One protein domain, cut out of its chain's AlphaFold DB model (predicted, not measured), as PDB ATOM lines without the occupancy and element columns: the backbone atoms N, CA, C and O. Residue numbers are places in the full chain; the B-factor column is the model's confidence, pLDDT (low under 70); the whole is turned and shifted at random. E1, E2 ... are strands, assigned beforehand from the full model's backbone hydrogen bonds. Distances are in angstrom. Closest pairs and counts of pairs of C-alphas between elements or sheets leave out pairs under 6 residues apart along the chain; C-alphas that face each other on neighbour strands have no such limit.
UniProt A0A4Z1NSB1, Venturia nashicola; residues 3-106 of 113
ATOM      1  N   GLN A   3     -50.014  14.352   2.079       93.88
ATOM      2  CA  GLN A   3     -48.613  13.969   2.113       93.88
ATOM      3  C   GLN A   3     -48.422  12.647   1.385       93.88
ATOM      4  O   GLN A   3     -49.249  11.739   1.497       93.88
ATOM      5  N   VAL A   4     -47.314  12.565   0.658       96.19
ATOM      6  CA  VAL A   4     -46.793  11.349   0.046       96.19
ATOM      7  C   VAL A   4     -45.432  11.093   0.675       96.19
ATOM      8  O   VAL A   4     -44.571  11.971   0.653       96.19
ATOM      9  N   TRP A   5     -45.249   9.918   1.266       97.31
ATOM     10  CA  TRP A   5     -44.050   9.572   2.017       97.31
ATOM     11  C   TRP A   5     -43.440   8.292   1.467       97.31
ATOM     12  O   TRP A   5     -44.054   7.227   1.550       97.31
ATOM     13  N   ARG A   6     -42.222   8.397   0.930       97.75
ATOM     14  CA  ARG A   6     -41.495   7.270   0.335       97.75
ATOM     15  C   ARG A   6     -40.130   7.088   1.003       97.75
ATOM     16  O   ARG A   6     -39.367   8.058   1.066       97.75
ATOM     17  N   PRO A   7     -39.792   5.889   1.499       98.00
ATOM     18  CA  PRO A   7     -38.442   5.583   1.960       98.00
ATOM     19  C   PRO A   7     -37.406   5.642   0.830       98.00
ATOM     20  O   PRO A   7     -37.710   5.366  -0.326       98.00
ATOM     21  N   ILE A   8     -36.163   5.987   1.166       98.06
ATOM     22  CA  ILE A   8     -35.019   5.859   0.244       98.06
ATOM     23  C   ILE A   8     -34.413   4.452   0.342       98.06
ATOM     24  O   ILE A   8     -34.020   3.878  -0.667       98.06
ATOM     25  N   ASN A   9     -34.384   3.892   1.554       97.75
ATOM     26  CA  ASN A   9     -33.908   2.547   1.881       97.75
ATOM     27  C   ASN A   9     -34.971   1.823   2.722       97.75
ATOM     28  O   ASN A   9     -35.849   2.482   3.286       97.75
ATOM     29  N   THR A  10     -34.865   0.498   2.857       98.06
ATOM     30  CA  THR A  10     -35.699  -0.281   3.785       98.06
ATOM     31  C   THR A  10     -35.644   0.312   5.193       98.06
ATOM     32  O   THR A  10     -34.567   0.603   5.722       98.06
ATOM     33  N   VAL A  11     -36.813   0.515   5.801       97.94
ATOM     34  CA  VAL A  11     -36.927   1.172   7.105       97.94
ATOM     35  C   VAL A  11     -36.869   0.158   8.242       97.94
ATOM     36  O   VAL A  11     -37.754  -0.681   8.368       97.94
ATOM     37  N   TYR A  12     -35.860   0.301   9.102       97.00
ATOM     38  CA  TYR A  12     -35.710  -0.473  10.339       97.00
ATOM     39  C   TYR A  12     -35.928   0.418  11.565       97.00
ATOM     40  O   TYR A  12     -36.846   0.212  12.351       97.00
ATOM     41  N   LYS A  13     -35.117   1.475  11.685       96.69
ATOM     42  CA  LYS A  13     -35.158   2.420  12.803       96.69
ATOM     43  C   LYS A  13     -36.085   3.593  12.509       96.69
ATOM     44  O   LYS A  13     -36.050   4.148  11.414       96.69
ATOM     45  N   HIS A  14     -36.836   4.039  13.517       96.56
ATOM     46  CA  HIS A  14     -37.727   5.200  13.431       96.56
ATOM     47  C   HIS A  14     -38.783   5.059  12.327       96.56
ATOM     48  O   HIS A  14     -38.919   5.940  11.480       96.56
ATOM     49  N   SER A  15     -39.542   3.962  12.305       96.38
ATOM     50  CA  SER A  15     -40.637   3.758  11.345       96.38
ATOM     51  C   SER A  15     -41.690   4.866  11.416       96.38
ATOM     52  O   SER A  15     -41.965   5.410  12.483       96.38
ATOM     53  N   LEU A  16     -42.256   5.250  10.263       97.12
ATOM     54  CA  LEU A  16     -43.349   6.225  10.234       97.12
ATOM     55  C   LEU A  16     -44.621   5.508  10.666       97.12
ATOM     56  O   LEU A  16     -45.006   4.522  10.039       97.12
ATOM     57  N   CYS A  17     -45.272   6.017  11.703       96.25
ATOM     58  CA  CYS A  17     -46.591   5.573  12.103       96.25
ATOM     59  C   CYS A  17     -47.625   6.669  11.849       96.25
ATOM     60  O   CYS A  17     -47.356   7.866  11.972       96.25
ATOM     61  N   ILE A  18     -48.820   6.234  11.470       96.50
ATOM     62  CA  ILE A  18     -49.950   7.071  11.094       96.50
ATOM     63  C   ILE A  18     -51.131   6.661  11.972       96.50
ATOM     64  O   ILE A  18     -51.464   5.479  12.075       96.50
ATOM     65  N   ALA A  19     -51.761   7.632  12.622       95.81
ATOM     66  CA  ALA A  19     -52.949   7.391  13.419       95.81
ATOM     67  C   ALA A  19     -54.189   7.298  12.524       95.81
ATOM     68  O   ALA A  19     -54.425   8.153  11.662       95.81
ATOM     69  N   SER A  20     -55.036   6.306  12.788       93.69
ATOM     70  CA  SER A  20     -56.376   6.235  12.210       93.69
ATOM     71  C   SER A  20     -57.177   7.469  12.622       93.69
ATOM     72  O   SER A  20     -57.359   7.738  13.812       93.69
ATOM     73  N   ALA A  21     -57.659   8.239  11.646       90.94
ATOM     74  CA  ALA A  21     -58.308   9.522  11.907       90.94
ATOM     75  C   ALA A  21     -59.538   9.438  12.840       90.94
ATOM     76  O   ALA A  21     -59.630  10.272  13.739       90.94
ATOM     77  N   PRO A  22     -60.440   8.437  12.729       91.19
ATOM     78  CA  PRO A  22     -61.543   8.261  13.681       91.19
ATOM     79  C   PRO A  22     -61.100   8.056  15.135       91.19
ATOM     80  O   PRO A  22     -61.844   8.389  16.054       91.19
ATOM     81  N   SER A  23     -59.893   7.526  15.356       94.44
ATOM     82  CA  SER A  23     -59.361   7.283  16.702       94.44
ATOM     83  C   SER A  23     -58.807   8.546  17.374       94.44
ATOM     84  O   SER A  23     -58.624   8.560  18.590       94.44
ATOM     85  N   VAL A  24     -58.577   9.623  16.608       94.00
ATOM     86  CA  VAL A  24     -58.022  10.896  17.090       94.00
ATOM     87  C   VAL A  24     -59.092  11.992  17.007       94.00
ATOM     88  O   VAL A  24     -59.183  12.701  16.002       94.00
ATOM     89  N   PRO A  25     -59.925  12.175  18.048       91.38
ATOM     90  CA  PRO A  25     -60.956  13.207  18.031       91.38
ATOM     91  C   PRO A  25     -60.334  14.608  18.036       91.38
ATOM     92  O   PRO A  25     -59.262  14.830  18.600       91.38
ATOM     93  N   ASN A  26     -61.051  15.600  17.496       89.00
ATOM     94  CA  ASN A  26     -60.585  16.994  17.480       89.00
ATOM     95  C   ASN A  26     -60.256  17.538  18.883       89.00
ATOM     96  O   ASN A  26     -59.352  18.355  19.014       89.00
ATOM     97  N   SER A  27     -60.921  17.051  19.938       91.81
ATOM     98  CA  SER A  27     -60.632  17.414  21.337       91.81
ATOM     99  C   SER A  27     -59.253  16.950  21.829       91.81
ATOM    100  O   SER A  27     -58.758  17.415  22.858       91.81
ATOM    101  N   ASN A  28     -58.616  16.016  21.117       92.81
ATOM    102  CA  ASN A  28     -57.242  15.588  21.360       92.81
ATOM    103  C   ASN A  28     -56.225  16.401  20.556       92.81
ATOM    104  O   ASN A  28     -55.033  16.209  20.755       92.81
ATOM    105  N   LEU A  29     -56.650  17.314  19.684       90.31
ATOM    106  CA  LEU A  29     -55.742  18.169  18.932       90.31
ATOM    107  C   LEU A  29     -55.560  19.497  19.665       90.31
ATOM    108  O   LEU A  29     -56.528  20.173  20.003       90.31
ATOM    109  N   VAL A  30     -54.308  19.870  19.907       90.62
ATOM    110  CA  VAL A  30     -53.941  21.152  20.509       90.62
ATOM    111  C   VAL A  30     -53.164  21.988  19.516       90.62
ATOM    112  O   VAL A  30     -52.229  21.502  18.880       90.62
ATOM    113  N   ILE A  31     -53.545  23.256  19.411       86.94
ATOM    114  CA  ILE A  31     -52.757  24.253  18.699       86.94
ATOM    115  C   ILE A  31     -51.505  24.526  19.531       86.94
ATOM    116  O   ILE A  31     -51.567  24.809  20.730       86.94
ATOM    117  N   ARG A  32     -50.350  24.381  18.895       81.81
ATOM    118  CA  ARG A  32     -49.040  24.685  19.450       81.81
ATOM    119  C   ARG A  32     -48.401  25.743  18.553       81.81
ATOM    120  O   ARG A  32     -48.044  25.427  17.412       81.81
ATOM    121  N   PRO A  33     -48.233  26.981  19.043       78.44
ATOM    122  CA  PRO A  33     -47.488  27.981  18.301       78.44
ATOM    123  C   PRO A  33     -46.060  27.472  18.112       78.44
ATOM    124  O   PRO A  33     -45.384  27.057  19.053       78.44
ATOM    125  N   THR A  34     -45.633  27.452  16.863       69.62
ATOM    126  CA  THR A  34     -44.306  27.064  16.422       69.62
ATOM    127  C   THR A  34     -43.613  28.347  15.995       69.62
ATOM    128  O   THR A  34     -43.925  28.921  14.955       69.62
ATOM    129  N   ARG A  35     -42.710  28.838  16.846       67.44
ATOM    130  CA  ARG A  35     -41.919  30.035  16.554       67.44
ATOM    131  C   ARG A  35     -40.731  29.628  15.697       67.44
ATOM    132  O   ARG A  35     -39.727  29.149  16.211       67.44
ATOM    133  N   MET A  36     -40.889  29.775  14.392       56.09
ATOM    134  CA  MET A  36     -39.821  29.625  13.412       56.09
ATOM    135  C   MET A  36     -39.754  30.976  12.699       56.09
ATOM    136  O   MET A  36     -40.550  31.212  11.799       56.09
ATOM    137  N   SER A  37     -38.849  31.862  13.137       58.22
ATOM    138  CA  SER A  37     -38.727  33.286  12.738       58.22
ATOM    139  C   SER A  37     -39.732  34.265  13.388       58.22
ATOM    140  O   SER A  37     -40.409  33.910  14.354       58.22
ATOM    141  N   GLN A  38     -39.761  35.523  12.916       59.88
ATOM    142  CA  GLN A  38     -40.651  36.591  13.404       59.88
ATOM    143  C   GLN A  38     -42.142  36.300  13.150       59.88
ATOM    144  O   GLN A  38     -42.998  36.962  13.732       59.88
ATOM    145  N   GLU A  39     -42.460  35.290  12.340       57.09
ATOM    146  CA  GLU A  39     -43.827  34.849  12.081       57.09
ATOM    147  C   GLU A  39     -44.246  33.715  13.028       57.09
ATOM    148  O   GLU A  39     -43.547  32.713  13.216       57.09
ATOM    149  N   SER A  40     -45.429  33.850  13.629       59.81
ATOM    150  CA  SER A  40     -46.049  32.771  14.392       59.81
ATOM    151  C   SER A  40     -46.757  31.805  13.446       59.81
ATOM    152  O   SER A  40     -47.842  32.104  12.954       59.81
ATOM    153  N   ASN A  41     -46.178  30.625  13.234       64.38
ATOM    154  CA  ASN A  41     -46.891  29.511  12.616       64.38
ATOM    155  C   ASN A  41     -47.585  28.675  13.694       64.38
ATOM    156  O   ASN A  41     -47.061  28.495  14.792       64.38
ATOM    157  N   GLU A  42     -48.752  28.121  13.395       77.19
ATOM    158  CA  GLU A  42     -49.461  27.217  14.298       77.19
ATOM    159  C   GLU A  42     -49.363  25.781  13.784       77.19
ATOM    160  O   GLU A  42     -49.706  25.492  12.639       77.19
ATOM    161  N   SER A  43     -48.900  24.859  14.633       78.44
ATOM    162  CA  SER A  43     -48.975  23.424  14.353       78.44
ATOM    163  C   SER A  43     -49.999  22.763  15.264       78.44
ATOM    164  O   SER A  43     -50.176  23.143  16.420       78.44
ATOM    165  N   LEU A  44     -50.695  21.753  14.751       86.56
ATOM    166  CA  LEU A  44     -51.560  20.913  15.571       86.56
ATOM    167  C   LEU A  44     -50.761  19.723  16.086       86.56
ATOM    168  O   LEU A  44     -50.141  19.004  15.305       86.56
ATOM    169  N   ARG A  45     -50.815  19.482  17.395       88.38
ATOM    170  CA  ARG A  45     -50.266  18.275  18.020       88.38
ATOM    171  C   ARG A  45     -51.377  17.432  18.622       88.38
ATOM    172  O   ARG A  45     -52.344  17.969  19.155       88.38
ATOM    173  N   ALA A  46     -51.227  16.115  18.557       91.50
ATOM    174  CA  ALA A  46     -52.115  15.192  19.246       91.50
ATOM    175  C   ALA A  46     -51.692  15.052  20.720       91.50
ATOM    176  O   ALA A  46     -50.512  14.865  21.017       91.50
ATOM    177  N   LYS A  47     -52.649  15.155  21.648       93.94
ATOM    178  CA  LYS A  47     -52.495  14.729  23.045       93.94
ATOM    179  C   LYS A  47     -52.393  13.208  23.091       93.94
ATOM    180  O   LYS A  47     -53.036  12.539  22.290       93.94
ATOM    181  N   TYR A  48     -51.668  12.671  24.066       93.62
ATOM    182  CA  TYR A  48     -51.692  11.236  24.331       93.62
ATOM    183  C   TYR A  48     -53.119  10.756  24.638       93.62
ATOM    184  O   TYR A  48     -53.873  11.416  25.357       93.62
ATOM    185  N   SER A  49     -53.473   9.594  24.098       96.06
ATOM    186  CA  SER A  49     -54.686   8.862  24.438       96.06
ATOM    187  C   SER A  49     -54.468   7.381  24.123       96.06
ATOM    188  O   SER A  49     -54.090   7.066  22.993       96.06
ATOM    189  N   PRO A  50     -54.773   6.458  25.052       96.56
ATOM    190  CA  PRO A  50     -54.673   5.020  24.791       96.56
ATOM    191  C   PRO A  50     -55.690   4.534  23.745       96.56
ATOM    192  O   PRO A  50     -55.599   3.410  23.270       96.56
ATOM    193  N   ARG A  51     -56.668   5.373  23.373       96.88
ATOM    194  CA  ARG A  51     -57.646   5.073  22.317       96.88
ATOM    195  C   ARG A  51     -57.125   5.357  20.908       96.88
ATOM    196  O   ARG A  51     -57.803   4.994  19.951       96.88
ATOM    197  N   HIS A  52     -55.985   6.038  20.762       96.69
ATOM    198  CA  HIS A  52     -55.400   6.290  19.443       96.69
ATOM    199  C   HIS A  52     -54.903   4.978  18.847       96.69
ATOM    200  O   HIS A  52     -54.119   4.265  19.465       96.69
ATOM    201  N   GLN A  53     -55.346   4.680  17.632       97.06
ATOM    202  CA  GLN A  53     -54.925   3.498  16.892       97.06
ATOM    203  C   GLN A  53     -53.856   3.911  15.886       97.06
ATOM    204  O   GLN A  53     -54.141   4.653  14.943       97.06
ATOM    205  N   TRP A  54     -52.631   3.440  16.105       96.88
ATOM    206  CA  TRP A  54     -51.466   3.748  15.282       96.88
ATOM    207  C   TRP A  54     -51.110   2.562  14.397       96.88
ATOM    208  O   TRP A  54     -51.076   1.424  14.856       96.88
ATOM    209  N   TYR A  55     -50.815   2.849  13.135       96.94
ATOM    210  CA  TYR A  55     -50.449   1.856  12.137       96.94
ATOM    211  C   TYR A  55     -49.106   2.229  11.531       96.94
ATOM    212  O   TYR A  55     -48.833   3.402  11.281       96.94
ATOM    213  N   TYR A  56     -48.275   1.228  11.280       96.88
ATOM    214  CA  TYR A  56     -47.022   1.368  10.556       96.88
ATOM    215  C   TYR A  56     -46.807   0.123   9.698       96.88
ATOM    216  O   TYR A  56     -47.452  -0.907   9.897       96.88
ATOM    217  N   LYS A  57     -45.896   0.225   8.735       96.69
ATOM    218  CA  LYS A  57     -45.446  -0.907   7.931       96.69
ATOM    219  C   LYS A  57     -44.079  -1.335   8.451       96.69
ATOM    220  O   LYS A  57     -43.144  -0.536   8.420       96.69
ATOM    221  N   SER A  58     -43.982  -2.569   8.941       95.31
ATOM    222  CA  SER A  58     -42.686  -3.155   9.283       95.31
ATOM    223  C   SER A  58     -41.858  -3.346   8.015       95.31
ATOM    224  O   SER A  58     -42.407  -3.746   6.985       95.31
ATOM    225  N   PHE A  59     -40.567  -3.014   8.089       96.75
ATOM    226  CA  PHE A  59     -39.633  -3.058   6.961       96.75
ATOM    227  C   PHE A  59     -40.160  -2.333   5.711       96.75
ATOM    228  O   PHE A  59     -40.101  -2.878   4.613       96.75
ATOM    229  N   HIS A  60     -40.704  -1.120   5.879       97.88
ATOM    230  CA  HIS A  60     -41.253  -0.320   4.775       97.88
ATOM    231  C   HIS A  60     -40.211  -0.160   3.654       97.88
ATOM    232  O   HIS A  60     -39.095   0.304   3.914       97.88
ATOM    233  N   GLN A  61     -40.560  -0.573   2.435       98.19
ATOM    234  CA  GLN A  61     -39.628  -0.661   1.309       98.19
ATOM    235  C   GLN A  61     -39.608   0.615   0.441       98.19
ATOM    236  O   GLN A  61     -40.566   1.388   0.464       98.19
ATOM    237  N   PRO A  62     -38.537   0.881  -0.338       97.75
ATOM    238  CA  PRO A  62     -38.444   2.075  -1.194       97.75
ATOM    239  C   PRO A  62     -39.457   2.159  -2.352       97.75
ATOM    240  O   PRO A  62     -39.628   3.235  -2.939       97.75
ATOM    241  N   ASP A  63     -40.072   1.032  -2.712       97.75
ATOM    242  CA  ASP A  63     -41.142   0.890  -3.706       97.75
ATOM    243  C   ASP A  63     -42.551   0.955  -3.085       97.75
ATOM    244  O   ASP A  63     -43.546   1.039  -3.804       97.75
ATOM    245  N   GLU A  64     -42.642   1.006  -1.756       97.69
ATOM    246  CA  GLU A  64     -43.874   1.237  -1.014       97.69
ATOM    247  C   GLU A  64     -44.010   2.733  -0.661       97.69
ATOM    248  O   GLU A  64     -43.042   3.443  -0.370       97.69
ATOM    249  N   VAL A  65     -45.239   3.251  -0.729       97.00
ATOM    250  CA  VAL A  65     -45.521   4.676  -0.515       97.00
ATOM    251  C   VAL A  65     -46.720   4.835   0.401       97.00
ATOM    252  O   VAL A  65     -47.792   4.284   0.152       97.00
ATOM    253  N   PHE A  66     -46.576   5.677   1.422       96.94
ATOM    254  CA  PHE A  66     -47.721   6.144   2.190       96.94
ATOM    255  C   PHE A  66     -48.314   7.396   1.571       96.94
ATOM    256  O   PHE A  66     -47.608   8.359   1.281       96.94
ATOM    257  N   VAL A  67     -49.638   7.403   1.437       95.19
ATOM    258  CA  VAL A  67     -50.403   8.577   1.029       95.19
ATOM    259  C   VAL A  67     -51.487   8.822   2.061       95.19
ATOM    260  O   VAL A  67     -52.320   7.957   2.318       95.19
ATOM    261  N   PHE A  68     -51.488  10.007   2.665       92.94
ATOM    262  CA  PHE A  68     -52.489  10.365   3.664       92.94
ATOM    263  C   PHE A  68     -52.801  11.860   3.648       92.94
ATOM    264  O   PHE A  68     -51.991  12.701   3.254       92.94
ATOM    265  N   LYS A  69     -54.024  12.206   4.058       89.94
ATOM    266  CA  LYS A  69     -54.517  13.586   4.050       89.94
ATOM    267  C   LYS A  69     -54.252  14.257   5.394       89.94
ATOM    268  O   LYS A  69     -54.683  13.760   6.432       89.94
ATOM    269  N   GLN A  70     -53.607  15.419   5.370       88.12
ATOM    270  CA  GLN A  70     -53.306  16.190   6.579       88.12
ATOM    271  C   GLN A  70     -54.208  17.395   6.803       88.12
ATOM    272  O   GLN A  70     -54.382  17.825   7.941       88.12
ATOM    273  N   PHE A  71     -54.736  17.963   5.723       86.69
ATOM    274  CA  PHE A  71     -55.588  19.137   5.801       86.69
ATOM    275  C   PHE A  71     -56.649  19.103   4.709       86.69
ATOM    276  O   PHE A  71     -56.330  18.912   3.532       86.69
ATOM    277  N   ASP A  72     -57.894  19.354   5.100       85.50
ATOM    278  CA  ASP A  72     -59.006  19.615   4.193       85.50
ATOM    279  C   ASP A  72     -59.809  20.820   4.691       85.50
ATOM    280  O   ASP A  72     -60.296  20.833   5.833       85.50
ATOM    281  N   LYS A  73     -59.934  21.844   3.842       79.75
ATOM    282  CA  LYS A  73     -60.749  23.019   4.159       79.75
ATOM    283  C   LYS A  73     -62.231  22.795   3.886       79.75
ATOM    284  O   LYS A  73     -63.045  23.496   4.476       79.75
ATOM    285  N   TYR A  74     -62.581  21.821   3.046       78.38
ATOM    286  CA  TYR A  74     -63.970  21.544   2.716       78.38
ATOM    287  C   TYR A  74     -64.691  20.974   3.945       78.38
ATOM    288  O   TYR A  74     -64.291  19.948   4.502       78.38
ATOM    289  N   GLY A  75     -65.735  21.672   4.405       64.44
ATOM    290  CA  GLY A  75     -66.362  21.442   5.712       64.44
ATOM    291  C   GLY A  75     -66.923  20.032   5.917       64.44
ATOM    292  O   GLY A  75     -66.887  19.526   7.036       64.44
ATOM    293  N   ASN A  76     -67.344  19.368   4.836       72.25
ATOM    294  CA  ASN A  76     -67.971  18.041   4.873       72.25
ATOM    295  C   ASN A  76     -66.979  16.868   4.747       72.25
ATOM    296  O   ASN A  76     -67.389  15.714   4.617       72.25
ATOM    297  N   ALA A  77     -65.666  17.120   4.765       71.00
ATOM    298  CA  ALA A  77     -64.676  16.049   4.700       71.00
ATOM    299  C   ALA A  77     -64.692  15.187   5.979       71.00
ATOM    300  O   ALA A  77     -64.418  15.676   7.076       71.00
ATOM    301  N   LYS A  78     -64.939  13.875   5.827       69.62
ATOM    302  CA  LYS A  78     -64.955  12.891   6.933       69.62
ATOM    303  C   LYS A  78     -63.630  12.813   7.701       69.62
ATOM    304  O   LYS A  78     -63.623  12.558   8.899       69.62
ATOM    305  N   VAL A  79     -62.508  13.032   7.011       72.19
ATOM    306  CA  VAL A  79     -61.158  13.053   7.586       72.19
ATOM    307  C   VAL A  79     -60.462  14.325   7.135       72.19
ATOM    308  O   VAL A  79     -60.205  14.514   5.946       72.19
ATOM    309  N   ARG A  80     -60.162  15.201   8.094       78.00
ATOM    310  CA  ARG A  80     -59.556  16.513   7.824       78.00
ATOM    311  C   ARG A  80     -58.104  16.604   8.253       78.00
ATOM    312  O   ARG A  80     -57.417  17.512   7.803       78.00
ATOM    313  N   LYS A  81     -57.671  15.723   9.155       84.88
ATOM    314  CA  LYS A  81     -56.366  15.742   9.816       84.88
ATOM    315  C   LYS A  81     -55.954  14.310  10.126       84.88
ATOM    316  O   LYS A  81     -56.805  13.494  10.474       84.88
ATOM    317  N   CYS A  82     -54.664  14.027  10.023       90.56
ATOM    318  CA  CYS A  82     -54.113  12.709  10.295       90.56
ATOM    319  C   CYS A  82     -52.783  12.881  11.032       90.56
ATOM    320  O   CYS A  82     -51.822  13.439  10.491       90.56
ATOM    321  N   ALA A  83     -52.768  12.489  12.307       93.88
ATOM    322  CA  ALA A  83     -51.559  12.533  13.114       93.88
ATOM    323  C   ALA A  83     -50.597  11.440  12.638       93.88
ATOM    324  O   ALA A  83     -51.014  10.332  12.319       93.88
ATOM    325  N   HIS A  84     -49.315  11.764  12.578       95.19
ATOM    326  CA  HIS A  84     -48.251  10.852  12.182       95.19
ATOM    327  C   HIS A  84     -46.996  11.238  12.970       95.19
ATOM    328  O   HIS A  84     -46.818  12.404  13.333       95.19
ATOM    329  N   THR A  85     -46.163  10.260  13.292       95.12
ATOM    330  CA  THR A  85     -44.898  10.458  14.010       95.12
ATOM    331  C   THR A  85     -43.947   9.307  13.684       95.12
ATOM    332  O   THR A  85     -44.311   8.371  12.975       95.12
ATOM    333  N   ALA A  86     -42.709   9.378  14.159       95.81
ATOM    334  CA  ALA A  86     -41.873   8.195  14.312       95.81
ATOM    335  C   ALA A  86     -41.978   7.656  15.746       95.81
ATOM    336  O   ALA A  86     -42.346   8.401  16.659       95.81
ATOM    337  N   PHE A  87     -41.635   6.385  15.933       95.25
ATOM    338  CA  PHE A  87     -41.482   5.757  17.246       95.25
ATOM    339  C   PHE A  87     -40.119   5.067  17.352       95.25
ATOM    340  O   PHE A  87     -39.470   4.799  16.338       95.25
ATOM    341  N   VAL A  88     -39.676   4.828  18.585       95.44
ATOM    342  CA  VAL A  88     -38.462   4.060  18.876       95.44
ATOM    343  C   VAL A  88     -38.858   2.602  19.058       95.44
ATOM    344  O   VAL A  88     -39.827   2.315  19.757       95.44
ATOM    345  N   ASP A  89     -38.114   1.717  18.406       94.94
ATOM    346  CA  ASP A  89     -38.191   0.274  18.582       94.94
ATOM    347  C   ASP A  89     -36.836  -0.183  19.124       94.94
ATOM    348  O   ASP A  89     -35.810   0.047  18.474       94.94
ATOM    349  N   GLU A  90     -36.832  -0.749  20.332       96.25
ATOM    350  CA  GLU A  90     -35.615  -1.167  21.038       96.25
ATOM    351  C   GLU A  90     -34.859  -2.251  20.256       96.25
ATOM    352  O   GLU A  90     -33.629  -2.268  20.264       96.25
ATOM    353  N   GLU A  91     -35.567  -3.093  19.491       96.12
ATOM    354  CA  GLU A  91     -34.952  -4.130  18.653       96.12
ATOM    355  C   GLU A  91     -34.066  -3.526  17.549       96.12
ATOM    356  O   GLU A  91     -33.020  -4.074  17.196       96.12
ATOM    357  N   PHE A  92     -34.441  -2.351  17.034       95.88
ATOM    358  CA  PHE A  92     -33.782  -1.697  15.899       95.88
ATOM    359  C   PHE A  92     -33.035  -0.417  16.283       95.88
ATOM    360  O   PHE A  92     -32.710   0.400  15.415       95.88
ATOM    361  N   GLU A  93     -32.714  -0.221  17.563       94.62
ATOM    362  CA  GLU A  93     -32.050   1.000  18.027       94.62
ATOM    363  C   GLU A  93     -30.674   1.207  17.370       94.62
ATOM    364  O   GLU A  93     -30.310   2.334  17.024       94.62
ATOM    365  N   ASN A  94     -29.943   0.122  17.102       96.44
ATOM    366  CA  ASN A  94     -28.635   0.156  16.435       96.44
ATOM    367  C   ASN A  94     -28.717   0.053  14.901       96.44
ATOM    368  O   ASN A  94     -27.687   0.062  14.225       96.44
ATOM    369  N   ALA A  95     -29.921  -0.045  14.330       96.88
ATOM    370  CA  ALA A  95     -30.101  -0.114  12.886       96.88
ATOM    371  C   ALA A  95     -29.916   1.260  12.217       96.88
ATOM    372  O   ALA A  95     -29.932   2.318  12.856       96.88
ATOM    373  N   LYS A  96     -29.768   1.254  10.887       95.94
ATOM    374  CA  LYS A  96     -29.625   2.483  10.099       95.94
ATOM    375  C   LYS A  96     -30.865   3.376  10.260       95.94
ATOM    376  O   LYS A  96     -31.996   2.918  10.093       95.94
ATOM    377  N   THR A  97     -30.644   4.661  10.548       96.50
ATOM    378  CA  THR A  97     -31.706   5.675  10.649       96.50
ATOM    379  C   THR A  97     -32.504   5.773   9.349       96.50
ATOM    380  O   THR A  97     -31.921   5.817   8.267       96.50
ATOM    381  N   ARG A  98     -33.840   5.850   9.454       97.38
ATOM    382  CA  ARG A  98     -34.738   6.059   8.310       97.38
ATOM    383  C   ARG A  98     -34.367   7.308   7.512       97.38
ATOM    384  O   ARG A  98     -34.361   8.415   8.044       97.38
ATOM    385  N   GLU A  99     -34.223   7.122   6.206       97.62
ATOM    386  CA  GLU A  99     -34.128   8.187   5.211       97.62
ATOM    387  C   GLU A  99     -35.353   8.115   4.296       97.62
ATOM    388  O   GLU A  99     -35.736   7.036   3.834       97.62
ATOM    389  N   SER A 100     -36.004   9.248   4.048       97.31
ATOM    390  CA  SER A 100     -37.255   9.285   3.290       97.31
ATOM    391  C   SER A 100     -37.513  10.648   2.670       97.31
ATOM    392  O   SER A 100     -37.058  11.663   3.193       97.31
ATOM    393  N   ILE A 101     -38.309  10.661   1.606       97.06
ATOM    394  CA  ILE A 101     -38.773  11.869   0.928       97.06
ATOM    395  C   ILE A 101     -40.242  12.093   1.293       97.06
ATOM    396  O   ILE A 101     -41.074  11.200   1.114       97.06
ATOM    397  N   GLU A 102     -40.551  13.293   1.786       95.56
ATOM    398  CA  GLU A 102     -41.916  13.789   1.965       95.56
ATOM    399  C   GLU A 102     -42.248  14.747   0.816       95.56
ATOM    400  O   GLU A 102     -41.554  15.741   0.604       95.56
ATOM    401  N   LEU A 103     -43.337  14.476   0.102       95.31
ATOM    402  CA  LEU A 103     -43.923  15.401  -0.863       95.31
ATOM    403  C   LEU A 103     -45.265  15.902  -0.336       95.31
ATOM    404  O   LEU A 103     -46.089  15.123   0.153       95.31
ATOM    405  N   ARG A 104     -45.510  17.206  -0.476       93.50
ATOM    406  CA  ARG A 104     -46.792  17.831  -0.138       93.50
ATOM    407  C   ARG A 104     -47.551  18.160  -1.405       93.50
ATOM    408  O   ARG A 104     -47.061  18.891  -2.259       93.50
ATOM    409  N   VAL A 105     -48.766  17.639  -1.490       93.44
ATOM    410  CA  VAL A 105     -49.650  17.830  -2.637       93.44
ATOM    411  C   VAL A 105     -50.809  18.724  -2.222       93.44
ATOM    412  O   VAL A 105     -51.556  18.427  -1.279       93.44
ATOM    413  N   PHE A 106     -50.967  19.829  -2.942       90.75
ATOM    414  CA  PHE A 106     -52.071  20.763  -2.780       90.75
ATOM    415  C   PHE A 106     -53.004  20.636  -3.979       90.75
ATOM    416  O   PHE A 106     -52.564  20.674  -5.122       90.75
TER     417      PHE A 106
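What this domain is: This is residues 3 to 106 of the 113 residues of a protein of Venturia nashicola (UniProt A0A4Z1NSB1). With little regular structure, two small antiparallel sheets, E6-E1-E8 and E5-E2-E7, lie loosely face to face, with hairpin E3-E4 off to one side. The 104 printed residues hold E1 to E8 in chain order, no named helix: all strand, 39 residues in named elements. The whole is only just compact, close to loose: radius of gyration of the C-alphas 15.2 A, spans 39 by 36 by 25 A.

Where its parts are: E1 is residues 3 to 7, from C-alpha 3 at (-48.613, 13.969, 2.113); E6 is 66 to 69; E8 is 100 to 105, 16.2 A, ending with C-alpha 105 at (-49.650, 17.830, -2.637). E2 is 16 to 19, E5 54 to 56, E7 84 to 86. E3 is 29 to 35, 18.4 A; E4 40 to 46, 19.2 A.

How they stand to each other: Inner strand E1 pairs with E8, N 4 to O 103 2.9 A, and E6, N 5 to O 66 2.8 A. Inner strand E2 pairs with E7, N 17 to O 85 2.8 A, and E5, N 18 to O 55 2.8 A. E1 and E2 are apart. In hairpin E3-E4, N 32 to O 43 is 2.8 A.

The domain as a whole: C-alphas 76 and 94 are farthest apart, 44.7 A. The printed part has no cut. Links E6 to E7 and E7 to E8 are long. Residues 34 to 41, 75 and 78 have pLDDT under 70.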